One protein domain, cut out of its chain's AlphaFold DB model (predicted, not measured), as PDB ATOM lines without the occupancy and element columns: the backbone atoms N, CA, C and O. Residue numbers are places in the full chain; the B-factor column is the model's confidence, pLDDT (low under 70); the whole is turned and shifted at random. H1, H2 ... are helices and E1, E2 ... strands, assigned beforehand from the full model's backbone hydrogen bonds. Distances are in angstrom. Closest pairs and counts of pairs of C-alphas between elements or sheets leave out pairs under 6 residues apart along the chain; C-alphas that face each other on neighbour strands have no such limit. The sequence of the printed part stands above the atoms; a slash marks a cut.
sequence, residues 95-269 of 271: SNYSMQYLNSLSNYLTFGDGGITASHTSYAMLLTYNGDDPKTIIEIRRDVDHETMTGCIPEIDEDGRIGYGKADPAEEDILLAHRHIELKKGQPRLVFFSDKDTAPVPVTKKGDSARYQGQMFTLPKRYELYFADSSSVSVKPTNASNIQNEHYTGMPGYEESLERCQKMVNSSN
ATOM      1  N   SER A  95     -24.725  24.058 -28.183       77.94
ATOM      2  CA  SER A  95     -24.314  25.193 -29.024       77.94
ATOM      3  C   SER A  95     -25.458  25.812 -29.835       77.94
ATOM      4  O   SER A  95     -25.388  26.984 -30.218       77.94
ATOM      5  N   ASN A  96     -26.543  25.062 -30.050       88.75
ATOM      6  CA  ASN A  96     -27.719  25.550 -30.762       88.75
ATOM      7  C   ASN A  96     -28.614  26.448 -29.900       88.75
ATOM      8  O   ASN A  96     -29.527  27.069 -30.444       88.75
ATOM      9  N   TYR A  97     -28.374  26.526 -28.589       89.69
ATOM     10  CA  TYR A  97     -29.215  27.252 -27.644       89.69
ATOM     11  C   TYR A  97     -28.436  28.387 -26.989       89.69
ATOM     12  O   TYR A  97     -27.311  28.220 -26.525       89.69
ATOM     13  N   SER A  98     -29.061  29.557 -26.899       89.75
ATOM     14  CA  SER A  98     -28.519  30.679 -26.138       89.75
ATOM     15  C   SER A  98     -29.590  31.249 -25.228       89.75
ATOM     16  O   SER A  98     -30.698  31.540 -25.673       89.75
ATOM     17  N   MET A  99     -29.244  31.419 -23.955       90.56
ATOM     18  CA  MET A  99     -30.064  32.114 -22.970       90.56
ATOM     19  C   MET A  99     -29.293  33.333 -22.488       90.56
ATOM     20  O   MET A  99     -28.155  33.216 -22.025       90.56
ATOM     21  N   GLN A 100     -29.889  34.507 -22.652       89.25
ATOM     22  CA  GLN A 100     -29.236  35.777 -22.375       89.25
ATOM     23  C   GLN A 100     -30.086  36.598 -21.418       89.25
ATOM     24  O   GLN A 100     -31.231  36.913 -21.728       89.25
ATOM     25  N   TYR A 101     -29.526  36.968 -20.272       85.38
ATOM     26  CA  TYR A 101     -30.138  37.931 -19.372       85.38
ATOM     27  C   TYR A 101     -30.222  39.287 -20.062       85.38
ATOM     28  O   TYR A 101     -29.208  39.819 -20.526       85.38
ATOM     29  N   LEU A 102     -31.429  39.846 -20.112       80.38
ATOM     30  CA  LEU A 102     -31.618  41.243 -20.472       80.38
ATOM     31  C   LEU A 102     -31.360  42.090 -19.221       80.38
ATOM     32  O   LEU A 102     -31.791  41.763 -18.113       80.38
ATOM     33  N   ASN A 103     -30.596  43.161 -19.394       64.56
ATOM     34  CA  ASN A 103     -30.179  44.039 -18.318       64.56
ATOM     35  C   ASN A 103     -31.327  44.988 -17.951       64.56
ATOM     36  O   ASN A 103     -31.470  46.083 -18.488       64.56
ATOM     37  N   SER A 104     -32.126  44.547 -16.992       45.22
ATOM     38  CA  SER A 104     -32.754  45.391 -15.985       45.22
ATOM     39  C   SER A 104     -33.091  44.478 -14.811       45.22
ATOM     40  O   SER A 104     -34.244  44.173 -14.521       45.22
ATOM     41  N   LEU A 105     -32.053  44.036 -14.095       48.09
ATOM     42  CA  LEU A 105     -32.212  43.905 -12.654       48.09
ATOM     43  C   LEU A 105     -32.394  45.326 -12.134       48.09
ATOM     44  O   LEU A 105     -31.448  45.958 -11.659       48.09
ATOM     45  N   SER A 106     -33.602  45.864 -12.286       41.69
ATOM     46  CA  SER A 106     -34.036  47.029 -11.538       41.69
ATOM     47  C   SER A 106     -34.112  46.601 -10.071       41.69
ATOM     48  O   SER A 106     -35.175  46.403  -9.492       41.69
ATOM     49  N   ASN A 107     -32.942  46.475  -9.449       39.81
ATOM     50  CA  ASN A 107     -32.803  46.393  -8.007       39.81
ATOM     51  C   ASN A 107     -33.099  47.753  -7.375       39.81
ATOM     52  O   ASN A 107     -33.017  47.858  -6.166       39.81
ATOM     53  N   TYR A 108     -33.409  48.793  -8.157       36.06
ATOM     54  CA  TYR A 108     -33.762  50.117  -7.672       36.06
ATOM     55  C   TYR A 108     -34.982  50.632  -8.424       36.06
ATOM     56  O   TYR A 108     -34.880  51.075  -9.564       36.06
ATOM     57  N   LEU A 109     -36.125  50.620  -7.746       42.09
ATOM     58  CA  LEU A 109     -37.310  51.326  -8.206       42.09
ATOM     59  C   LEU A 109     -37.253  52.734  -7.606       42.09
ATOM     60  O   LEU A 109     -37.214  52.912  -6.383       42.09
ATOM     61  N   THR A 110     -37.171  53.743  -8.473       33.81
ATOM     62  CA  THR A 110     -37.244  55.152  -8.067       33.81
ATOM     63  C   THR A 110     -38.628  55.658  -8.442       33.81
ATOM     64  O   THR A 110     -38.962  55.681  -9.622       33.81
ATOM     65  N   PHE A 111     -39.438  56.025  -7.449       48.47
ATOM     66  CA  PHE A 111     -40.817  56.461  -7.662       48.47
ATOM     67  C   PHE A 111     -40.956  57.984  -7.546       48.47
ATOM     68  O   PHE A 111     -40.266  58.616  -6.743       48.47
ATOM     69  N   GLY A 112     -41.872  58.545  -8.342       36.22
ATOM     70  CA  GLY A 112     -42.509  59.846  -8.099       36.22
ATOM     71  C   GLY A 112     -43.841  59.685  -7.349       36.22
ATOM     72  O   GLY A 112     -44.201  58.568  -6.982       36.22
ATOM     73  N   ASP A 113     -44.578  60.784  -7.163       28.36
ATOM     74  CA  ASP A 113     -45.754  60.964  -6.276       28.36
ATOM     75  C   ASP A 113     -46.954  59.987  -6.447       28.36
ATOM     76  O   ASP A 113     -47.971  60.132  -5.774       28.36
ATOM     77  N   GLY A 114     -46.868  58.979  -7.322       33.25
ATOM     78  CA  GLY A 114     -47.941  58.029  -7.654       33.25
ATOM     79  C   GLY A 114     -47.959  56.701  -6.878       33.25
ATOM     80  O   GLY A 114     -48.841  55.883  -7.124       33.25
ATOM     81  N   GLY A 115     -47.031  56.465  -5.944       36.03
ATOM     82  CA  GLY A 115     -46.994  55.232  -5.139       36.03
ATOM     83  C   GLY A 115     -46.410  53.996  -5.850       36.03
ATOM     84  O   GLY A 115     -45.934  54.068  -6.980       36.03
ATOM     85  N   ILE A 116     -46.386  52.859  -5.140       40.22
ATOM     86  CA  ILE A 116     -45.756  51.596  -5.574       40.22
ATOM     87  C   ILE A 116     -46.629  50.922  -6.643       40.22
ATOM     88  O   ILE A 116     -47.697  50.410  -6.321       40.22
ATOM     89  N   THR A 117     -46.166  50.867  -7.894       41.56
ATOM     90  CA  THR A 117     -46.831  50.104  -8.971       41.56
ATOM     91  C   THR A 117     -46.206  48.728  -9.228       41.56
ATOM     92  O   THR A 117     -46.901  47.836  -9.701       41.56
ATOM     93  N   ALA A 118     -44.936  48.514  -8.864       47.91
ATOM     94  CA  ALA A 118     -44.249  47.226  -9.012       47.91
ATOM     95  C   ALA A 118     -43.998  46.583  -7.639       47.91
ATOM     96  O   ALA A 118     -43.215  47.094  -6.837       47.91
ATOM     97  N   SER A 119     -44.686  45.473  -7.360       51.59
ATOM     98  CA  SER A 119     -44.643  44.760  -6.074       51.59
ATOM     99  C   SER A 119     -43.650  43.596  -6.030       51.59
ATOM    100  O   SER A 119     -43.507  42.990  -4.976       51.59
ATOM    101  N   HIS A 120     -42.971  43.279  -7.137       60.06
ATOM    102  CA  HIS A 120     -42.143  42.077  -7.270       60.06
ATOM    103  C   HIS A 120     -40.852  42.360  -8.025       60.06
ATOM    104  O   HIS A 120     -40.819  43.207  -8.922       60.06
ATOM    105  N   THR A 121     -39.794  41.621  -7.699       66.06
ATOM    106  CA  THR A 121     -38.616  41.575  -8.560       66.06
ATOM    107  C   THR A 121     -38.827  40.605  -9.709       66.06
ATOM    108  O   THR A 121     -39.414  39.528  -9.561       66.06
ATOM    109  N   SER A 122     -38.329  41.016 -10.870       75.12
ATOM    110  CA  SER A 122     -38.394  40.237 -12.092       75.12
ATOM    111  C   SER A 122     -37.106  40.383 -12.881       75.12
ATOM    112  O   SER A 122     -36.413  41.397 -12.782       75.12
ATOM    113  N   TYR A 123     -36.817  39.393 -13.714       78.00
ATOM    114  CA  TYR A 123     -35.842  39.514 -14.790       78.00
ATOM    115  C   TYR A 123     -36.429  38.999 -16.092       78.00
ATOM    116  O   TYR A 123     -37.319  38.148 -16.116       78.00
ATOM    117  N   ALA A 124     -35.890  39.521 -17.184       85.50
ATOM    118  CA  ALA A 124     -36.198  39.069 -18.520       85.50
ATOM    119  C   ALA A 124     -35.007  38.320 -19.110       85.50
ATOM    120  O   ALA A 124     -33.841  38.624 -18.828       85.50
ATOM    121  N   MET A 125     -35.304  37.355 -19.965       88.31
ATOM    122  CA  MET A 125     -34.305  36.637 -20.730       88.31
ATOM    123  C   MET A 125     -34.713  36.503 -22.179       88.31
ATOM    124  O   MET A 125     -35.884  36.314 -22.501       88.31
ATOM    125  N   LEU A 126     -33.702  36.501 -23.034       90.81
ATOM    126  CA  LEU A 126     -33.827  36.133 -24.423       90.81
ATOM    127  C   LEU A 126     -33.385  34.683 -24.609       90.81
ATOM    128  O   LEU A 126     -32.232  34.341 -24.341       90.81
ATOM    129  N   LEU A 127     -34.293  33.846 -25.092       92.25
ATOM    130  CA  LEU A 127     -34.026  32.473 -25.492       92.25
ATOM    131  C   LEU A 127     -33.930  32.409 -27.015       92.25
ATOM    132  O   LEU A 127     -34.892  32.698 -27.718       92.25
ATOM    133  N   THR A 128     -32.766  32.034 -27.530       91.88
ATOM    134  CA  THR A 128     -32.504  31.928 -28.971       91.88
ATOM    135  C   THR A 128     -32.159  30.495 -29.337       91.88
ATOM    136  O   THR A 128     -31.423  29.824 -28.611       91.88
ATOM    137  N   TYR A 129     -32.663  30.053 -30.487       91.94
ATOM    138  CA  TYR A 129     -32.363  28.760 -31.080       91.94
ATOM    139  C   TYR A 129     -31.774  28.932 -32.480       91.94
ATOM    140  O   TYR A 129     -32.279  29.721 -33.280       91.94
ATOM    141  N   ASN A 130     -30.701  28.195 -32.758       89.06
ATOM    142  CA  ASN A 130     -29.933  28.278 -34.002       89.06
ATOM    143  C   ASN A 130     -29.901  26.966 -34.799       89.06
ATOM    144  O   ASN A 130     -29.340  26.955 -35.895       89.06
ATOM    145  N   GLY A 131     -30.487  25.886 -34.274       86.94
ATOM    146  CA  GLY A 131     -30.590  24.627 -35.010       86.94
ATOM    147  C   GLY A 131     -31.624  24.703 -36.134       86.94
ATOM    148  O   GLY A 131     -32.464  25.602 -36.167       86.94
ATOM    149  N   ASP A 132     -31.526  23.778 -37.085       87.19
ATOM    150  CA  ASP A 132     -32.345  23.804 -38.301       87.19
ATOM    151  C   ASP A 132     -33.770  23.271 -38.080       87.19
ATOM    152  O   ASP A 132     -34.707  23.750 -38.718       87.19
ATOM    153  N   ASP A 133     -33.950  22.345 -37.134       88.31
ATOM    154  CA  ASP A 133     -35.237  21.706 -36.856       88.31
ATOM    155  C   ASP A 133     -35.971  22.398 -35.700       88.31
ATOM    156  O   ASP A 133     -35.426  22.460 -34.597       88.31
ATOM    157  N   PRO A 134     -37.216  22.875 -35.878       89.00
ATOM    158  CA  PRO A 134     -37.973  23.488 -34.794       89.00
ATOM    159  C   PRO A 134     -38.078  22.588 -33.558       89.00
ATOM    160  O   PRO A 134     -38.283  21.374 -33.656       89.00
ATOM    161  N   LYS A 135     -37.983  23.194 -32.375       89.50
ATOM    162  CA  LYS A 135     -38.109  22.498 -31.089       89.50
ATOM    163  C   LYS A 135     -39.195  23.132 -30.247       89.50
ATOM    164  O   LYS A 135     -39.344  24.344 -30.243       89.50
ATOM    165  N   THR A 136     -39.933  22.319 -29.505       91.12
ATOM    166  CA  THR A 136     -40.989  22.810 -28.616       91.12
ATOM    167  C   THR A 136     -40.594  22.550 -27.176       91.12
ATOM    168  O   THR A 136     -40.452  21.391 -26.794       91.12
ATOM    169  N   ILE A 137     -40.400  23.610 -26.393       88.81
ATOM    170  CA  ILE A 137     -40.153  23.517 -24.951       88.81
ATOM    171  C   ILE A 137     -41.485  23.382 -24.229       88.81
ATOM    172  O   ILE A 137     -42.418  24.137 -24.507       88.81
ATOM    173  N   ILE A 138     -41.528  22.449 -23.283       86.44
ATOM    174  CA  ILE A 138     -42.661  22.220 -22.381       86.44
ATOM    175  C   ILE A 138     -42.361  22.681 -20.950       86.44
ATOM    176  O   ILE A 138     -43.281  22.993 -20.207       86.44
ATOM    177  N   GLU A 139     -41.083  22.753 -20.561       85.44
ATOM    178  CA  GLU A 139     -40.675  23.175 -19.219       85.44
ATOM    179  C   GLU A 139     -39.271  23.800 -19.252       85.44
ATOM    180  O   GLU A 139     -38.374  23.323 -19.954       85.44
ATOM    181  N   ILE A 140     -39.072  24.863 -18.471       88.19
ATOM    182  CA  ILE A 140     -37.756  25.452 -18.195       88.19
ATOM    183  C   ILE A 140     -37.520  25.320 -16.696       88.19
ATOM    184  O   ILE A 140     -38.165  26.023 -15.918       88.19
ATOM    185  N   ARG A 141     -36.579  24.463 -16.298       85.50
ATOM    186  CA  ARG A 141     -36.153  24.358 -14.900       85.50
ATOM    187  C   ARG A 141     -34.938  25.216 -14.633       85.50
ATOM    188  O   ARG A 141     -34.032  25.328 -15.464       85.50
ATOM    189  N   ARG A 142     -34.901  25.786 -13.437       81.94
ATOM    190  CA  ARG A 142     -33.796  26.609 -12.948       81.94
ATOM    191  C   ARG A 142     -33.017  25.849 -11.894       81.94
ATOM    192  O   ARG A 142     -33.597  25.255 -10.996       81.94
ATOM    193  N   ASP A 143     -31.697  25.903 -11.990       75.88
ATOM    194  CA  ASP A 143     -30.806  25.315 -10.990       75.88
ATOM    195  C   ASP A 143     -30.619  26.297  -9.818       75.88
ATOM    196  O   ASP A 143     -29.630  27.036  -9.759       75.88
ATOM    197  N   VAL A 144     -31.640  26.383  -8.957       70.12
ATOM    198  CA  VAL A 144     -31.690  27.232  -7.753       70.12
ATOM    199  C   VAL A 144     -32.276  26.458  -6.573       70.12
ATOM    200  O   VAL A 144     -33.141  25.609  -6.756       70.12
ATOM    201  N   ASP A 145     -31.823  26.774  -5.355       57.69
ATOM    202  CA  ASP A 145     -32.195  26.033  -4.138       57.69
ATOM    203  C   ASP A 145     -33.705  26.090  -3.823       57.69
ATOM    204  O   ASP A 145     -34.223  25.202  -3.151       57.69
ATOM    205  N   HIS A 146     -34.411  27.125  -4.297       60.09
ATOM    206  CA  HIS A 146     -35.859  27.295  -4.142       60.09
ATOM    207  C   HIS A 146     -36.463  27.890  -5.421       60.09
ATOM    208  O   HIS A 146     -36.048  28.959  -5.871       60.09
ATOM    209  N   GLU A 147     -37.453  27.209  -6.003       62.19
ATOM    210  CA  GLU A 147     -38.126  27.632  -7.234       62.19
ATOM    211  C   GLU A 147     -39.513  28.228  -6.924       62.19
ATOM    212  O   GLU A 147     -40.535  27.557  -7.021       62.19
ATOM    213  N   THR A 148     -39.554  29.500  -6.520       65.31
ATOM    214  CA  THR A 148     -40.800  30.249  -6.223       65.31
ATOM    215  C   THR A 148     -41.258  31.149  -7.368       65.31
ATOM    216  O   THR A 148     -42.309  31.783  -7.299       65.31
ATOM    217  N   MET A 149     -40.457  31.228  -8.427       73.56
ATOM    218  CA  MET A 149     -40.621  32.222  -9.474       73.56
ATOM    219  C   MET A 149     -41.559  31.750 -10.584       73.56
ATOM    220  O   MET A 149     -41.327  30.720 -11.222       73.56
ATOM    221  N   THR A 150     -42.538  32.574 -10.923       78.88
ATOM    222  CA  THR A 150     -43.436  32.357 -12.057       78.88
ATOM    223  C   THR A 150     -42.767  32.800 -13.358       78.88
ATOM    224  O   THR A 150     -42.197  33.889 -13.429       78.88
ATOM    225  N   GLY A 151     -42.824  31.953 -14.387       84.38
ATOM    226  CA  GLY A 151     -42.394  32.288 -15.745       84.38
ATOM    227  C   GLY A 151     -43.568  32.731 -16.618       84.38
ATOM    228  O   GLY A 151     -44.623  32.102 -16.568       84.38
ATOM    229  N   CYS A 152     -43.379  33.754 -17.447       87.12
ATOM    230  CA  CYS A 152     -44.346  34.197 -18.452       87.12
ATOM    231  C   CYS A 152     -43.668  34.370 -19.812       87.12
ATOM    232  O   CYS A 152     -42.511  34.794 -19.879       87.12
ATOM    233  N   ILE A 153     -44.383  34.067 -20.896       88.75
ATOM    234  CA  ILE A 153     -43.849  34.180 -22.261       88.75
ATOM    235  C   ILE A 153     -44.734  35.136 -23.058       88.75
ATOM    236  O   ILE A 153     -45.781  34.710 -23.563       88.75
ATOM    237  N   PRO A 154     -44.348  36.412 -23.190       89.50
ATOM    238  CA  PRO A 154     -45.000  37.276 -24.151       89.50
ATOM    239  C   PRO A 154     -44.642  36.863 -25.588       89.50
ATOM    240  O   PRO A 154     -43.666  36.159 -25.866       89.50
ATOM    241  N   GLU A 155     -45.450  37.342 -26.514       88.62
ATOM    242  CA  GLU A 155     -45.266  37.282 -27.953       88.62
ATOM    243  C   GLU A 155     -44.852  38.658 -28.465       88.62
ATOM    244  O   GLU A 155     -45.177  39.682 -27.863       88.62
ATOM    245  N   ILE A 156     -44.119  38.662 -29.573       87.81
ATOM    246  CA  ILE A 156     -43.812  39.867 -30.335       87.81
ATOM    247  C   ILE A 156     -44.711  39.802 -31.565       87.81
ATOM    248  O   ILE A 156     -44.604  38.845 -32.337       87.81
ATOM    249  N   ASP A 157     -45.623  40.759 -31.702       86.19
ATOM    250  CA  ASP A 157     -46.513  40.829 -32.859       86.19
ATOM    251  C   ASP A 157     -45.788  41.344 -34.118       86.19
ATOM    252  O   ASP A 157     -44.600  41.679 -34.097       86.19
ATOM    253  N   GLU A 158     -46.502  41.375 -35.246       84.69
ATOM    254  CA  GLU A 158     -45.960  41.826 -36.535       84.69
ATOM    255  C   GLU A 158     -45.495  43.292 -36.509       84.69
ATOM    256  O   GLU A 158     -44.605  43.668 -37.276       84.69
ATOM    257  N   ASP A 159     -46.043  44.096 -35.593       85.81
ATOM    258  CA  ASP A 159     -45.692  45.501 -35.385       85.81
ATOM    259  C   ASP A 159     -44.502  45.672 -34.419       85.81
ATOM    260  O   ASP A 159     -44.055  46.793 -34.153       85.81
ATOM    261  N   GLY A 160     -43.950  44.569 -33.900       83.31
ATOM    262  CA  GLY A 160     -42.837  44.583 -32.957       83.31
ATOM    263  C   GLY A 160     -43.239  44.986 -31.538       83.31
ATOM    264  O   GLY A 160     -42.373  45.376 -30.748       83.31
ATOM    265  N   ARG A 161     -44.531  44.917 -31.201       90.25
ATOM    266  CA  ARG A 161     -45.043  45.151 -29.849       90.25
ATOM    267  C   ARG A 161     -45.078  43.837 -29.071       90.25
ATOM    268  O   ARG A 161     -45.474  42.784 -29.565       90.25
ATOM    269  N   ILE A 162     -44.641  43.916 -27.820       89.44
ATOM    270  CA  ILE A 162     -44.624  42.811 -26.867       89.44
ATOM    271  C   ILE A 162     -45.986  42.749 -26.168       89.44
ATOM    272  O   ILE A 162     -46.464  43.750 -25.630       89.44
ATOM    273  N   GLY A 163     -46.605  41.571 -26.153       89.44
ATOM    274  CA  GLY A 163     -47.900  41.347 -25.510       89.44
ATOM    275  C   GLY A 163     -48.245  39.867 -25.383       89.44
ATOM    276  O   GLY A 163     -47.416  39.008 -25.629       89.44
ATOM    277  N   TYR A 164     -49.484  39.542 -25.015       84.69
ATOM    278  CA  TYR A 164     -49.960  38.150 -24.912       84.69
ATOM    279  C   TYR A 164     -51.094  37.860 -25.913       84.69
ATOM    280  O   TYR A 164     -52.036  37.132 -25.609       84.69
ATOM    281  N   GLY A 165     -51.056  38.510 -27.082       75.00
ATOM    282  CA  GLY A 165     -51.964  38.283 -28.219       75.00
ATOM    283  C   GLY A 165     -53.434  38.694 -28.032       75.00
ATOM    284  O   GLY A 165     -54.152  38.866 -29.014       75.00
ATOM    285  N   LYS A 166     -53.903  38.887 -26.794       73.62
ATOM    286  CA  LYS A 166     -55.284  39.263 -26.453       73.62
ATOM    287  C   LYS A 166     -55.313  40.562 -25.646       73.62
ATOM    288  O   LYS A 166     -54.356  40.894 -24.951       73.62
ATOM    289  N   ALA A 167     -56.434  41.284 -25.706       68.81
ATOM    290  CA  ALA A 167     -56.666  42.449 -24.847       68.81
ATOM    291  C   ALA A 167     -56.770  42.044 -23.362       68.81
ATOM    292  O   ALA A 167     -56.273  42.749 -22.483       68.81
ATOM    293  N   ASP A 168     -57.360  40.873 -23.100       75.00
ATOM    294  CA  ASP A 168     -57.461  40.274 -21.771       75.00
ATOM    295  C   ASP A 168     -57.068  38.780 -21.802       75.00
ATOM    296  O   ASP A 168     -57.934  37.908 -21.869       75.00
ATOM    297  N   PRO A 169     -55.762  38.460 -21.876       78.06
ATOM    298  CA  PRO A 169     -55.253  37.091 -21.819       78.06
ATOM    299  C   PRO A 169     -55.587  36.432 -20.478       78.06
ATOM    300  O   PRO A 169     -55.407  37.039 -19.412       78.06
ATOM    301  N   ALA A 170     -56.030  35.177 -20.550       79.88
ATOM    302  CA  ALA A 170     -56.230  34.329 -19.386       79.88
ATOM    303  C   ALA A 170     -54.877  33.894 -18.790       79.88
ATOM    304  O   ALA A 170     -53.827  34.029 -19.413       79.88
ATOM    305  N   GLU A 171     -54.895  33.340 -17.577       79.12
ATOM    306  CA  GLU A 171     -53.689  32.845 -16.894       79.12
ATOM    307  C   GLU A 171     -52.901  31.833 -17.741       79.12
ATOM    308  O   GLU A 171     -51.684  31.936 -17.891       79.12
ATOM    309  N   GLU A 172     -53.617  30.912 -18.379       78.50
ATOM    310  CA  GLU A 172     -53.088  29.915 -19.314       78.50
ATOM    311  C   GLU A 172     -52.426  30.517 -20.568       78.50
ATOM    312  O   GLU A 172     -51.504  29.920 -21.121       78.50
ATOM    313  N   ASP A 173     -52.828  31.723 -20.983       73.94
ATOM    314  CA  ASP A 173     -52.235  32.440 -22.120       73.94
ATOM    315  C   ASP A 173     -50.925  33.162 -21.742       73.94
ATOM    316  O   ASP A 173     -50.191  33.632 -22.616       73.94
ATOM    317  N   ILE A 174     -50.623  33.276 -20.444       80.19
ATOM    318  CA  ILE A 174     -49.487  34.045 -19.919       80.19
ATOM    319  C   ILE A 174     -48.413  33.110 -19.362       80.19
ATOM    320  O   ILE A 174     -47.224  33.286 -19.656       80.19
ATOM    321  N   LEU A 175     -48.824  32.138 -18.542       82.44
ATOM    322  CA  LEU A 175     -47.924  31.327 -17.729       82.44
ATOM    323  C   LEU A 175     -47.150  30.294 -18.545       82.44
ATOM    324  O   LEU A 175     -47.722  29.465 -19.246       82.44
ATOM    325  N   LEU A 176     -45.836  30.257 -18.334       81.19
ATOM    326  CA  LEU A 176     -44.935  29.249 -18.891       81.19
ATOM    327  C   LEU A 176     -45.395  27.816 -18.583       81.19
ATOM    328  O   LEU A 176     -45.312  26.963 -19.453       81.19
ATOM    329  N   ALA A 177     -45.923  27.561 -17.382       73.94
ATOM    330  CA  ALA A 177     -46.390  26.231 -16.973       73.94
ATOM    331  C   ALA A 177     -47.564  25.691 -17.817       73.94
ATOM    332  O   ALA A 177     -47.838  24.493 -17.798       73.94
ATOM    333  N   HIS A 178     -48.261  26.563 -18.549       71.00
ATOM    334  CA  HIS A 178     -49.406  26.209 -19.390       71.00
ATOM    335  C   HIS A 178     -49.135  26.420 -20.880       71.00
ATOM    336  O   HIS A 178     -50.007  26.166 -21.710       71.00
ATOM    337  N   ARG A 179     -47.927  26.872 -21.237       74.19
ATOM    338  CA  ARG A 179     -47.574  27.219 -22.610       74.19
ATOM    339  C   ARG A 179     -46.410  26.403 -23.123       74.19
ATOM    340  O   ARG A 179     -45.414  26.181 -22.449       74.19
ATOM    341  N   HIS A 180     -46.513  26.056 -24.396       81.12
ATOM    342  CA  HIS A 180     -45.409  25.498 -25.152       81.12
ATOM    343  C   HIS A 180     -44.651  26.622 -25.869       81.12
ATOM    344  O   HIS A 180     -45.260  27.477 -26.519       81.12
ATOM    345  N   ILE A 181     -43.318  26.622 -25.781       86.00
ATOM    346  CA  ILE A 181     -42.477  27.562 -26.535       86.00
ATOM    347  C   ILE A 181     -41.960  26.856 -27.777       86.00
ATOM    348  O   ILE A 181     -41.031  26.054 -27.703       86.00
ATOM    349  N   GLU A 182     -42.518  27.199 -28.930       88.94
ATOM    350  CA  GLU A 182     -41.902  26.836 -30.200       88.94
ATOM    351  C   GLU A 182     -40.654  27.702 -30.446       88.94
ATOM    352  O   GLU A 182     -40.708  28.938 -30.458       88.94
ATOM    353  N   LEU A 183     -39.521  27.038 -30.630       89.00
ATOM    354  CA  LEU A 183     -38.235  27.606 -30.983       89.00
ATOM    355  C   LEU A 183     -37.944  27.313 -32.447       89.00
ATOM    356  O   LEU A 183     -37.808  26.157 -32.849       89.00
ATOM    357  N   LYS A 184     -37.808  28.382 -33.229       89.88
ATOM    358  CA  LYS A 184     -37.387  28.336 -34.629       89.88
ATOM    359  C   LYS A 184     -36.072  29.072 -34.787       89.88
ATOM    360  O   LYS A 184     -35.779  30.018 -34.051       89.88
ATOM    361  N   LYS A 185     -35.296  28.648 -35.780       89.38
ATOM    362  CA  LYS A 185     -34.034  29.290 -36.130       89.38
ATOM    363  C   LYS A 185     -34.230  30.791 -36.342       89.38
ATOM    364  O   LYS A 185     -35.049  31.199 -37.163       89.38
ATOM    365  N   GLY A 186     -33.476  31.605 -35.605       81.75
ATOM    366  CA  GLY A 186     -33.503  33.065 -35.746       81.75
ATOM    367  C   GLY A 186     -34.769  33.754 -35.217       81.75
ATOM    368  O   GLY A 186     -34.925  34.951 -35.442       81.75
ATOM    369  N   GLN A 187     -35.648  33.037 -34.510       87.88
ATOM    370  CA  GLN A 187     -36.818  33.609 -33.840       87.88
ATOM    371  C   GLN A 187     -36.620  33.547 -32.323       87.88
ATOM    372  O   GLN A 187     -36.962  32.544 -31.690       87.88
ATOM    373  N   PRO A 188     -36.011  34.583 -31.727       87.88
ATOM    374  CA  PRO A 188     -35.774  34.599 -30.298       87.88
ATOM    375  C   PRO A 188     -37.087  34.792 -29.529       87.88
ATOM    376  O   PRO A 188     -38.012  35.463 -29.985       87.88
ATOM    377  N   ARG A 189     -37.161  34.198 -28.340       90.75
ATOM    378  CA  ARG A 189     -38.322  34.245 -27.450       90.75
ATOM    379  C   ARG A 189     -37.958  34.995 -26.182       90.75
ATOM    380  O   ARG A 189     -36.943  34.701 -25.552       90.75
ATOM    381  N   LEU A 190     -38.794  35.958 -25.815       90.38
ATOM    382  CA  LEU A 190     -38.680  36.676 -24.556       90.38
ATOM    383  C   LEU A 190     -39.359  35.859 -23.454       90.38
ATOM    384  O   LEU A 190     -40.463  35.354 -23.644       90.38
ATOM    385  N   VAL A 191     -38.692  35.719 -22.314       89.88
ATOM    386  CA  VAL A 191     -39.227  35.039 -21.131       89.88
ATOM    387  C   VAL A 191     -39.051  35.957 -19.934       89.88
ATOM    388  O   VAL A 191     -37.945  36.430 -19.672       89.88
ATOM    389  N   PHE A 192     -40.131  36.204 -19.205       87.81
ATOM    390  CA  PHE A 192     -40.108  36.926 -17.940       87.81
ATOM    391  C   PHE A 192     -40.169  35.947 -16.785       87.81
ATOM    392  O   PHE A 192     -40.980  35.028 -16.795       87.81
ATOM    393  N   PHE A 193     -39.355  36.176 -15.766       82.69
ATOM    394  CA  PHE A 193     -39.436  35.471 -14.499       82.69
ATOM    395  C   PHE A 193     -39.668  36.475 -13.387       82.69
ATOM    396  O   PHE A 193     -38.926  37.450 -13.284       82.69
ATOM    397  N   SER A 194     -40.686  36.234 -12.569       79.56
ATOM    398  CA  SER A 194     -41.091  37.121 -11.476       79.56
ATOM    399  C   SER A 194     -41.261  36.325 -10.185       79.56
ATOM    400  O   SER A 194     -41.786  35.213 -10.223       79.56
ATOM    401  N   ASP A 195     -40.815  36.875  -9.058       73.81
ATOM    402  CA  ASP A 195     -40.925  36.228  -7.744       73.81
ATOM    403  C   ASP A 195     -41.947  36.940  -6.846       73.81
ATOM    404  O   ASP A 195     -41.875  38.160  -6.680       73.81
ATOM    405  N   LYS A 196     -42.842  36.173  -6.211       64.88
ATOM    406  CA  LYS A 196     -43.834  36.676  -5.241       64.88
ATOM    407  C   LYS A 196     -43.195  37.250  -3.986       64.88
ATOM    408  O   LYS A 196     -43.720  38.194  -3.405       64.88
ATOM    409  N   ASP A 197     -42.065  36.695  -3.558       56.00
ATOM    410  CA  ASP A 197     -41.536  36.937  -2.211       56.00
ATOM    411  C   ASP A 197     -40.549  38.117  -2.163       56.00
ATOM    412  O   ASP A 197     -39.938  38.404  -1.135       56.00
ATOM    413  N   THR A 198     -40.422  38.854  -3.266       57.75
ATOM    414  CA  THR A 198     -39.401  39.893  -3.448       57.75
ATOM    415  C   THR A 198     -40.005  41.291  -3.533       57.75
ATOM    416  O   THR A 198     -39.723  42.074  -4.443       57.75
ATOM    417  N   ALA A 199     -40.842  41.634  -2.554       57.38
ATOM    418  CA  ALA A 199     -41.341  42.996  -2.427       57.38
ATOM    419  C   ALA A 199     -40.168  43.991  -2.296       57.38
ATOM    420  O   ALA A 199     -39.218  43.726  -1.548       57.38
ATOM    421  N   PRO A 200     -40.203  45.137  -3.001       59.28
ATOM    422  CA  PRO A 200     -39.162  46.145  -2.879       59.28
ATOM    423  C   PRO A 200     -39.030  46.626  -1.428       59.28
ATOM    424  O   PRO A 200     -39.991  47.090  -0.814       59.28
ATOM    425  N   VAL A 201     -37.824  46.544  -0.875       59.47
ATOM    426  CA  VAL A 201     -37.478  47.002   0.472       59.47
ATOM    427  C   VAL A 201     -37.065  48.477   0.410       59.47
ATOM    428  O   VAL A 201     -36.221  48.836  -0.408       59.47
ATOM    429  N   PRO A 202     -37.603  49.376   1.247       59.00
ATOM    430  CA  PRO A 202     -37.187  50.778   1.247       59.00
ATOM    431  C   PRO A 202     -35.715  50.924   1.677       59.00
ATOM    432  O   PRO A 202     -35.334  50.482   2.756       59.00
ATOM    433  N   VAL A 203     -34.894  51.587   0.855       61.69
ATOM    434  CA  VAL A 203     -33.465  51.857   1.130       61.69
ATOM    435  C   VAL A 203     -33.274  53.214   1.790       61.69
ATOM    436  O   VAL A 203     -32.438  53.373   2.672       61.69
ATOM    437  N   THR A 204     -34.024  54.227   1.348       60.06
ATOM    438  CA  THR A 204     -33.956  55.591   1.894       60.06
ATOM    439  C   THR A 204     -35.298  56.301   1.749       60.06
ATOM    440  O   THR A 204     -35.923  56.250   0.692       60.06
ATOM    441  N   LYS A 205     -35.723  57.005   2.805       51.75
ATOM    442  CA  LYS A 205     -36.849  57.952   2.790       51.75
ATOM    443  C   LYS A 205     -36.284  59.362   2.949       51.75
ATOM    444  O   LYS A 205     -35.650  59.645   3.966       51.75
ATOM    445  N   LYS A 206     -36.485  60.242   1.966       49.66
ATOM    446  CA  LYS A 206     -36.147  61.669   2.087       49.66
ATOM    447  C   LYS A 206     -37.320  62.499   1.565       49.66
ATOM    448  O   LYS A 206     -37.508  62.616   0.357       49.66
ATOM    449  N   GLY A 207     -38.103  63.065   2.485       60.97
ATOM    450  CA  GLY A 207     -39.368  63.728   2.143       60.97
ATOM    451  C   GLY A 207     -40.364  62.749   1.515       60.97
ATOM    452  O   GLY A 207     -40.414  61.589   1.929       60.97
ATOM    453  N   ASP A 208     -41.092  63.198   0.492       54.59
ATOM    454  CA  ASP A 208     -42.071  62.389  -0.254       54.59
ATOM    455  C   ASP A 208     -41.424  61.380  -1.222       54.59
ATOM    456  O   ASP A 208     -42.087  60.489  -1.747       54.59
ATOM    457  N   SER A 209     -40.101  61.451  -1.409       51.12
ATOM    458  CA  SER A 209     -39.357  60.494  -2.229       51.12
ATOM    459  C   SER A 209     -38.841  59.319  -1.391       51.12
ATOM    460  O   SER A 209     -38.040  59.475  -0.459       51.12
ATOM    461  N   ALA A 210     -39.296  58.115  -1.736       57.44
ATOM    462  CA  ALA A 210     -38.798  56.862  -1.184       57.44
ATOM    463  C   ALA A 210     -38.074  56.072  -2.282       57.44
ATOM    464  O   ALA A 210     -38.630  55.807  -3.349       57.44
ATOM    465  N   ARG A 211     -36.814  55.702  -2.024       52.94
ATOM    466  CA  ARG A 211     -36.079  54.754  -2.870       52.94
ATOM    467  C   ARG A 211     -36.326  53.358  -2.344       52.94
ATOM    468  O   ARG A 211     -36.064  53.100  -1.168       52.94
ATOM    469  N   TYR A 212     -36.763  52.469  -3.221       55.41
ATOM    470  CA  TYR A 212     -36.949  51.064  -2.902       55.41
ATOM    471  C   TYR A 212     -35.927  50.226  -3.657       55.41
ATOM    472  O   TYR A 212     -35.589  50.524  -4.804       55.41
ATOM    473  N   GLN A 213     -35.445  49.181  -3.002       54.88
ATOM    474  CA  GLN A 213     -34.572  48.177  -3.567       54.88
ATOM    475  C   GLN A 213     -35.293  46.848  -3.625       54.88
ATOM    476  O   GLN A 213     -35.741  46.337  -2.605       54.88
ATOM    477  N   GLY A 214     -35.397  46.282  -4.823       55.91
ATOM    478  CA  GLY A 214     -35.831  44.899  -4.977       55.91
ATOM    479  C   GLY A 214     -34.931  43.968  -4.163       55.91
ATOM    480  O   GLY A 214     -33.721  44.203  -4.086       55.91
ATOM    481  N   GLN A 215     -35.494  42.928  -3.540       53.56
ATOM    482  CA  GLN A 215     -34.657  41.890  -2.936       53.56
ATOM    483  C   GLN A 215     -33.714  41.301  -3.994       53.56
ATOM    484  O   GLN A 215     -34.106  41.058  -5.133       53.56
ATOM    485  N   MET A 216     -32.454  41.078  -3.619       54.38
ATOM    486  CA  MET A 216     -31.503  40.404  -4.497       54.38
ATOM    487  C   MET A 216     -31.915  38.941  -4.643       54.38
ATOM    488  O   MET A 216     -31.902  38.204  -3.661       54.38
ATOM    489  N   PHE A 217     -32.235  38.514  -5.858       62.25
ATOM    490  CA  PHE A 217     -32.429  37.104  -6.169       62.25
ATOM    491  C   PHE A 217     -31.157  36.503  -6.762       62.25
ATOM    492  O   PHE A 217     -30.412  37.144  -7.512       62.25
ATOM    493  N   THR A 218     -30.907  35.243  -6.420       64.81
ATOM    494  CA  THR A 218     -29.810  34.476  -7.002       64.81
ATOM    495  C   THR A 218     -30.173  34.127  -8.437       64.81
ATOM    496  O   THR A 218     -31.070  33.321  -8.678       64.81
ATOM    497  N   LEU A 219     -29.467  34.721  -9.400       73.38
ATOM    498  CA  LEU A 219     -29.611  34.332 -10.799       73.38
ATOM    499  C   LEU A 219     -29.208  32.861 -10.979       73.38
ATOM    500  O   LEU A 219     -28.102  32.487 -10.561       73.38
ATOM    501  N   PRO A 220     -30.043  32.037 -11.640       75.50
ATOM    502  CA  PRO A 220     -29.681  30.668 -11.966       75.50
ATOM    503  C   PRO A 220     -28.368  30.630 -12.754       75.50
ATOM    504  O   PRO A 220     -28.169  31.374 -13.721       75.50
ATOM    505  N   LYS A 221     -27.453  29.747 -12.352       80.50
ATOM    506  CA  LYS A 221     -26.188  29.531 -13.079       80.50
ATOM    507  C   LYS A 221     -26.363  28.619 -14.291       80.50
ATOM    508  O   LYS A 221     -25.456  28.531 -15.118       80.50
ATOM    509  N   ARG A 222     -27.499  27.928 -14.365       86.31
ATOM    510  CA  ARG A 222     -27.850  26.948 -15.385       86.31
ATOM    511  C   ARG A 222     -29.371  26.824 -15.467       86.31
ATOM    512  O   ARG A 222     -30.056  26.927 -14.448       86.31
ATOM    513  N   TYR A 223     -29.853  26.584 -16.677       88.75
ATOM    514  CA  TYR A 223     -31.233  26.223 -16.971       88.75
ATOM    515  C   TYR A 223     -31.256  24.856 -17.639       88.75
ATOM    516  O   TYR A 223     -30.397  24.573 -18.473       88.75
ATOM    517  N   GLU A 224     -32.241  24.034 -17.303       91.12
ATOM    518  CA  GLU A 224     -32.533  22.797 -18.025       91.12
ATOM    519  C   GLU A 224     -33.810  23.017 -18.839       91.12
ATOM    520  O   GLU A 224     -34.865  23.320 -18.277       91.12
ATOM    521  N   LEU A 225     -33.710  22.904 -20.162       91.06
ATOM    522  CA  LEU A 225     -34.856  22.998 -21.063       91.06
ATOM    523  C   LEU A 225     -35.342  21.587 -21.376       91.06
ATOM    524  O   LEU A 225     -34.555  20.765 -21.848       91.06
ATOM    525  N   TYR A 226     -36.626  21.329 -21.148       89.69
ATOM    526  CA  TYR A 226     -37.277  20.069 -21.496       89.69
ATOM    527  C   TYR A 226     -38.156  20.263 -22.722       89.69
ATOM    528  O   TYR A 226     -38.939  21.217 -22.799       89.69
ATOM    529  N   PHE A 227     -38.037  19.345 -23.673       90.06
ATOM    530  CA  PHE A 227     -38.718  19.426 -24.958       90.06
ATOM    531  C   PHE A 227     -39.828  18.380 -25.090       90.06
ATOM    532  O   PHE A 227     -39.803  17.326 -24.458       90.06
ATOM    533  N   ALA A 228     -40.792  18.658 -25.969       88.62
ATOM    534  CA  ALA A 228     -41.913  17.763 -26.262       88.62
ATOM    535  C   ALA A 228     -41.480  16.397 -26.834       88.62
ATOM    536  O   ALA A 228     -42.201  15.413 -26.698       88.62
ATOM    537  N   ASP A 229     -40.291  16.312 -27.437       85.62
ATOM    538  CA  ASP A 229     -39.692  15.059 -27.922       85.62
ATOM    539  C   ASP A 229     -38.981  14.258 -26.811       85.62
ATOM    540  O   ASP A 229     -38.250  13.313 -27.097       85.62
ATOM    541  N   SER A 230     -39.204  14.618 -25.539       84.69
ATOM    542  CA  SER A 230     -38.581  14.021 -24.347       84.69
ATOM    543  C   SER A 230     -37.063  14.215 -24.236       84.69
ATOM    544  O   SER A 230     -36.435  13.635 -23.347       84.69
ATOM    545  N   SER A 231     -36.457  15.028 -25.103       88.69
ATOM    546  CA  SER A 231     -35.064  15.441 -24.944       88.69
ATOM    547  C   SER A 231     -34.931  16.562 -23.911       88.69
ATOM    548  O   SER A 231     -35.900  17.251 -23.569       88.69
ATOM    549  N   SER A 232     -33.709  16.758 -23.417       89.38
ATOM    550  CA  SER A 232     -33.370  17.912 -22.592       89.38
ATOM    551  C   SER A 232     -32.017  18.506 -22.971       89.38
ATOM    552  O   SER A 232     -31.163  17.845 -23.583       89.38
ATOM    553  N   VAL A 233     -31.828  19.781 -22.636       91.44
ATOM    554  CA  VAL A 233     -30.544  20.466 -22.793       91.44
ATOM    555  C   VAL A 233     -30.276  21.391 -21.611       91.44
ATOM    556  O   VAL A 233     -31.119  22.196 -21.216       91.44
ATOM    557  N   SER A 234     -29.061  21.288 -21.081       91.50
ATOM    558  CA  SER A 234     -28.539  22.180 -20.052       91.50
ATOM    559  C   SER A 234     -27.913  23.393 -20.728       91.50
ATOM    560  O   SER A 234     -26.911  23.260 -21.429       91.50
ATOM    561  N   VAL A 235     -28.440  24.586 -20.470       90.81
ATOM    562  CA  VAL A 235     -27.925  25.841 -21.027       90.81
ATOM    563  C   VAL A 235     -27.366  26.714 -19.914       90.81
ATOM    564  O   VAL A 235     -28.018  26.983 -18.901       90.81
ATOM    565  N   LYS A 236     -26.141  27.199 -20.116       89.19
ATOM    566  CA  LYS A 236     -25.545  28.213 -19.250       89.19
ATOM    567  C   LYS A 236     -25.948  29.605 -19.750       89.19
ATOM    568  O   LYS A 236     -25.624  29.943 -20.890       89.19
ATOM    569  N   PRO A 237     -26.617  30.425 -18.927       86.94
ATOM    570  CA  PRO A 237     -27.014  31.757 -19.334       86.94
ATOM    571  C   PRO A 237     -25.801  32.692 -19.425       86.94
ATOM    572  O   PRO A 237     -24.802  32.540 -18.715       86.94
ATOM    573  N   THR A 238     -25.912  33.688 -20.294       86.38
ATOM    574  CA  THR A 238     -24.943  34.780 -20.471       86.38
ATOM    575  C   THR A 238     -25.660  36.123 -20.362       86.38
ATOM    576  O   THR A 238     -26.868  36.155 -20.154       86.38
ATOM    577  N   ASN A 239     -24.949  37.242 -20.477       83.88
ATOM    578  CA  ASN A 239     -25.586  38.557 -20.547       83.88
ATOM    579  C   ASN A 239     -25.791  38.947 -22.011       83.88
ATOM    580  O   ASN A 239     -24.890  38.753 -22.830       83.88
ATOM    581  N   ALA A 240     -26.952  39.515 -22.329       83.25
ATOM    582  CA  ALA A 240     -27.190  40.102 -23.640       83.25
ATOM    583  C   ALA A 240     -26.250  41.296 -23.878       83.25
ATOM    584  O   ALA A 240     -25.830  41.980 -22.940       83.25
ATOM    585  N   SER A 241     -25.939  41.571 -25.146       83.06
ATOM    586  CA  SER A 241     -25.246  42.811 -25.511       83.06
ATOM    587  C   SER A 241     -26.112  44.038 -25.197       83.06
ATOM    588  O   SER A 241     -27.340  43.948 -25.179       83.06
ATOM    589  N   ASN A 242     -25.491  45.209 -25.018       80.62
ATOM    590  CA  ASN A 242     -26.227  46.458 -24.770       80.62
ATOM    591  C   ASN A 242     -27.258  46.751 -25.871       80.62
ATOM    592  O   ASN A 242     -28.369  47.156 -25.565       80.62
ATOM    593  N   ILE A 243     -26.918  46.464 -27.132       82.62
ATOM    594  CA  ILE A 243     -27.809  46.673 -28.281       82.62
ATOM    595  C   ILE A 243     -29.050  45.784 -28.175       82.62
ATOM    596  O   ILE A 243     -30.166  46.261 -28.347       82.62
ATOM    597  N   GLN A 244     -28.871  44.492 -27.875       83.00
ATOM    598  CA  GLN A 244     -30.006  43.589 -27.667       83.00
ATOM    599  C   GLN A 244     -30.844  44.048 -26.474       83.00
ATOM    600  O   GLN A 244     -32.067  44.061 -26.554       83.00
ATOM    601  N   ASN A 245     -30.194  44.462 -25.388       82.88
ATOM    602  CA  ASN A 245     -30.893  44.936 -24.208       82.88
ATOM    603  C   ASN A 245     -31.763  46.165 -24.498       82.88
ATOM    604  O   ASN A 245     -32.956  46.148 -24.211       82.88
ATOM    605  N   GLU A 246     -31.188  47.204 -25.100       80.56
ATOM    606  CA  GLU A 246     -31.905  48.427 -25.480       80.56
ATOM    607  C   GLU A 246     -33.028  48.133 -26.477       80.56
ATOM    608  O   GLU A 246     -34.111  48.701 -26.369       80.56
ATOM    609  N   HIS A 247     -32.802  47.206 -27.409       86.19
ATOM    610  CA  HIS A 247     -33.810  46.810 -28.382       86.19
ATOM    611  C   HIS A 247     -35.046  46.197 -27.715       86.19
ATOM    612  O   HIS A 247     -36.148  46.695 -27.923       86.19
ATOM    613  N   TYR A 248     -34.876  45.151 -26.901       86.12
ATOM    614  CA  TYR A 248     -36.016  44.454 -26.296       86.12
ATOM    615  C   TYR A 248     -36.670  45.255 -25.174       86.12
ATOM    616  O   TYR A 248     -37.891  45.254 -25.066       86.12
ATOM    617  N   THR A 249     -35.888  45.954 -24.347       84.19
ATOM    618  CA  THR A 249     -36.455  46.763 -23.255       84.19
ATOM    619  C   THR A 249     -37.118  48.044 -23.767       84.19
ATOM    620  O   THR A 249     -38.039  48.543 -23.129       84.19
ATOM    621  N   GLY A 250     -36.702  48.551 -24.935       81.69
ATOM    622  CA  GLY A 250     -37.320  49.695 -25.606       81.69
ATOM    623  C   GLY A 250     -38.520  49.353 -26.498       81.69
ATOM    624  O   GLY A 250     -39.132  50.267 -27.052       81.69
ATOM    625  N   MET A 251     -38.862  48.071 -26.671       85.81
ATOM    626  CA  MET A 251     -40.014  47.666 -27.479       85.81
ATOM    627  C   MET A 251     -41.338  48.097 -26.828       85.81
ATOM    628  O   MET A 251     -41.505  47.963 -25.609       85.81
ATOM    629  N   PRO A 252     -42.325  48.559 -27.621       89.19
ATOM    630  CA  PRO A 252     -43.657  48.851 -27.108       89.19
ATOM    631  C   PRO A 252     -44.243  47.640 -26.375       89.19
ATOM    632  O   PRO A 252     -44.166  46.520 -26.867       89.19
ATOM    633  N   GLY A 253     -44.849  47.859 -25.207       86.56
ATOM    634  CA  GLY A 253     -45.498  46.798 -24.427       86.56
ATOM    635  C   GLY A 253     -44.564  45.946 -23.558       86.56
ATOM    636  O   GLY A 253     -45.061  45.076 -22.842       86.56
ATOM    637  N   TYR A 254     -43.245  46.201 -23.549       85.75
ATOM    638  CA  TYR A 254     -42.303  45.506 -22.659       85.75
ATOM    639  C   TYR A 254     -42.690  45.657 -21.177       85.75
ATOM    640  O   TYR A 254     -42.908  44.660 -20.487       85.75
ATOM    641  N   GLU A 255     -42.821  46.900 -20.699       82.94
ATOM    642  CA  GLU A 255     -43.140  47.196 -19.295       82.94
ATOM    643  C   GLU A 255     -44.531  46.679 -18.905       82.94
ATOM    644  O   GLU A 255     -44.675  46.018 -17.880       82.94
ATOM    645  N   GLU A 256     -45.536  46.889 -19.762       84.88
ATOM    646  CA  GLU A 256     -46.910  46.412 -19.550       84.88
ATOM    647  C   GLU A 256     -46.971  44.879 -19.435       84.88
ATOM    648  O   GLU A 256     -47.666  44.327 -18.577       84.88
ATOM    649  N   SER A 257     -46.221  44.168 -20.284       86.75
ATOM    650  CA  SER A 257     -46.187  42.701 -20.286       86.75
ATOM    651  C   SER A 257     -45.440  42.132 -19.080       86.75
ATOM    652  O   SER A 257     -45.834  41.082 -18.554       86.75
ATOM    653  N   LEU A 258     -44.389  42.824 -18.629       83.19
ATOM    654  CA  LEU A 258     -43.655  42.493 -17.410       83.19
ATOM    655  C   LEU A 258     -44.528  42.709 -16.168       83.19
ATOM    656  O   LEU A 258     -44.648  41.804 -15.343       83.19
ATOM    657  N   GLU A 259     -45.196  43.859 -16.066       79.19
ATOM    658  CA  GLU A 259     -46.122  44.169 -14.971       79.19
ATOM    659  C   GLU A 259     -47.266  43.148 -14.915       79.19
ATOM    660  O   GLU A 259     -47.648  42.670 -13.843       79.19
ATOM    661  N   ARG A 260     -47.795  42.740 -16.074       81.62
ATOM    662  CA  ARG A 260     -48.827  41.700 -16.125       81.62
ATOM    663  C   ARG A 260     -48.301  40.354 -15.630       81.62
ATOM    664  O   ARG A 260     -48.989  39.711 -14.842       81.62
ATOM    665  N   CYS A 261     -47.076  39.968 -15.996       81.31
ATOM    666  CA  CYS A 261     -46.438  38.768 -15.446       81.31
ATOM    667  C   CYS A 261     -46.298  38.842 -13.915       81.31
ATOM    668  O   CYS A 261     -46.622  37.888 -13.211       81.31
ATOM    669  N   GLN A 262     -45.897  40.001 -13.387       78.44
ATOM    670  CA  GLN A 262     -45.794  40.237 -11.944       78.44
ATOM    671  C   GLN A 262     -47.138  40.143 -11.218       78.44
ATOM    672  O   GLN A 262     -47.162  39.778 -10.046       78.44
ATOM    673  N   LYS A 263     -48.259  40.468 -11.869       76.50
ATOM    674  CA  LYS A 263     -49.596  40.328 -11.268       76.50
ATOM    675  C   LYS A 263     -50.045  38.867 -11.175       76.50
ATOM    676  O   LYS A 263     -50.714  38.519 -10.206       76.50
ATOM    677  N   MET A 264     -49.633  38.008 -12.112       74.88
ATOM    678  CA  MET A 264     -49.991  36.575 -12.111       74.88
ATOM    679  C   MET A 264     -49.423  35.813 -10.913       74.88
ATOM    680  O   MET A 264     -50.046  34.910 -10.360       74.88
ATOM    681  N   VAL A 265     -48.249  36.239 -10.468       65.06
ATOM    682  CA  VAL A 265     -47.570  35.745  -9.271       65.06
ATOM    683  C   VAL A 265     -48.451  35.863  -8.007       65.06
ATOM    684  O   VAL A 265     -48.370  35.017  -7.117       65.06
ATOM    685  N   ASN A 266     -49.346  36.861  -7.947       56.50
ATOM    686  CA  ASN A 266     -50.275  37.062  -6.828       56.50
ATOM    687  C   ASN A 266     -51.547  36.203  -6.908       56.50
ATOM    688  O   ASN A 266     -52.148  35.923  -5.872       56.50
ATOM    689  N   SER A 267     -51.995  35.810  -8.105       53.66
ATOM    690  CA  SER A 267     -53.260  35.077  -8.288       53.66
ATOM    691  C   SER A 267     -53.114  33.565  -8.129       53.66
ATOM    692  O   SER A 267     -54.044  32.915  -7.652       53.66
ATOM    693  N   SER A 268     -51.947  33.010  -8.469       48.88
ATOM    694  CA  SER A 268     -51.686  31.561  -8.491       48.88
ATOM    695  C   SER A 268     -51.734  30.865  -7.115       48.88
ATOM    696  O   SER A 268     -51.773  29.641  -7.086       48.88
ATOM    697  N   ASN A 269     -51.742  31.594  -5.989       42.62
ATOM    698  CA  ASN A 269     -51.708  31.024  -4.627       42.62
ATOM    699  C   ASN A 269     -53.025  31.144  -3.835       42.62
ATOM    700  O   ASN A 269     -53.061  30.786  -2.660       42.62
TER     701      ASN A 269
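AT A GLANCE: This is residues 95 to 269 of the 271 residues of an uncharacterized protein of Bifidobacterium longum (UniProt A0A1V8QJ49). Two strongly twisted sheets of four strands each, E1 E2 E6 E4 and E5 E3 E9 E10, lie partly face to face as a sandwich, with H3 over the other face of the first sheet and H2 beyond H3 on that same face. The hairpin E7 and E8 reaches away from this body as an arm at one end of the longest axis, with residues 109 to 110 paired to E8. The printed part has 175 residues, in the order E1 E2 E3 E4 H1 E5 E6 E7 E8 E9 E10 H2 H3; its three sheets are antiparallel and its class is mixed, with under half of the residues in named elements. It is compact by its radius of gyration of the C-alphas, 16.5 A, yet elongated, spanning 57 by 37 by 35 A.

IN THESE COORDINATES: E1, residues 97 to 101, begins at C-alpha 97 (-29.215, 27.252, -27.644). E2, 121 to 129, is 26.7 A long; E3, 135 to 142, is 19.1 A long and bends by 69 degrees at residue 138. E4 is 149 to 152, H1 171 to 174, and E5 181 to 183. E6, 189 to 195, is 20.0 A long. E7 is 201 to 206, E8 209 to 213, E9 223 to 227, E10 232 to 235, and H2 242 to 249. H3, 254 to 267, is 20.9 A long and ends at C-alpha 267 (-53.260, 35.077, -8.288).

HOW THE PARTS SIT: In the order E1 E2 E6 E4, N 98 and O 128 of the hairpin E1 and E2 are 2.9 A apart, N 125 and O 191 of E2 and E6 2.8 A, and N 150 and O 194 of E6 and E4 2.8 A, within hydrogen-bond range. The sandwich partner runs E5 E3 E9 E10: N 137 and O 181 are 2.8 A apart, N 141 and O 224 2.9 A, and N 223 and O 235 of the hairpin E9 and E10 2.9 A. The facing parts of the two sheets are 9.4 A centre to centre. H3 and H2 are on the same face of the first sheet, in two layers, helices on one face of a sheet. H3, at a height of 8.5 A, runs slantwise to the strands; its closest C-alphas to E6 are Gln 262 and Ser 194, 5.7 A. H2, at 10.2 A, runs across the strands. H1 only just is on this sheet and only grazes it. In E7 and E8, N 203 and O 211 are 2.8 A apart. Every O i to N i+4 pair is within range in H2, 7 of 10 in H3; H1 is too short for one.

THE WHOLE: The C-alphas farthest apart, Asp 133 and Gly 207, are 57.5 A apart. The printed part has no cut. The links E1 to E2 and E4 to H1 are long. The mean pLDDT of the printed part is 75.0; among the residues under 70 are 103 to 121 and 196 to 218.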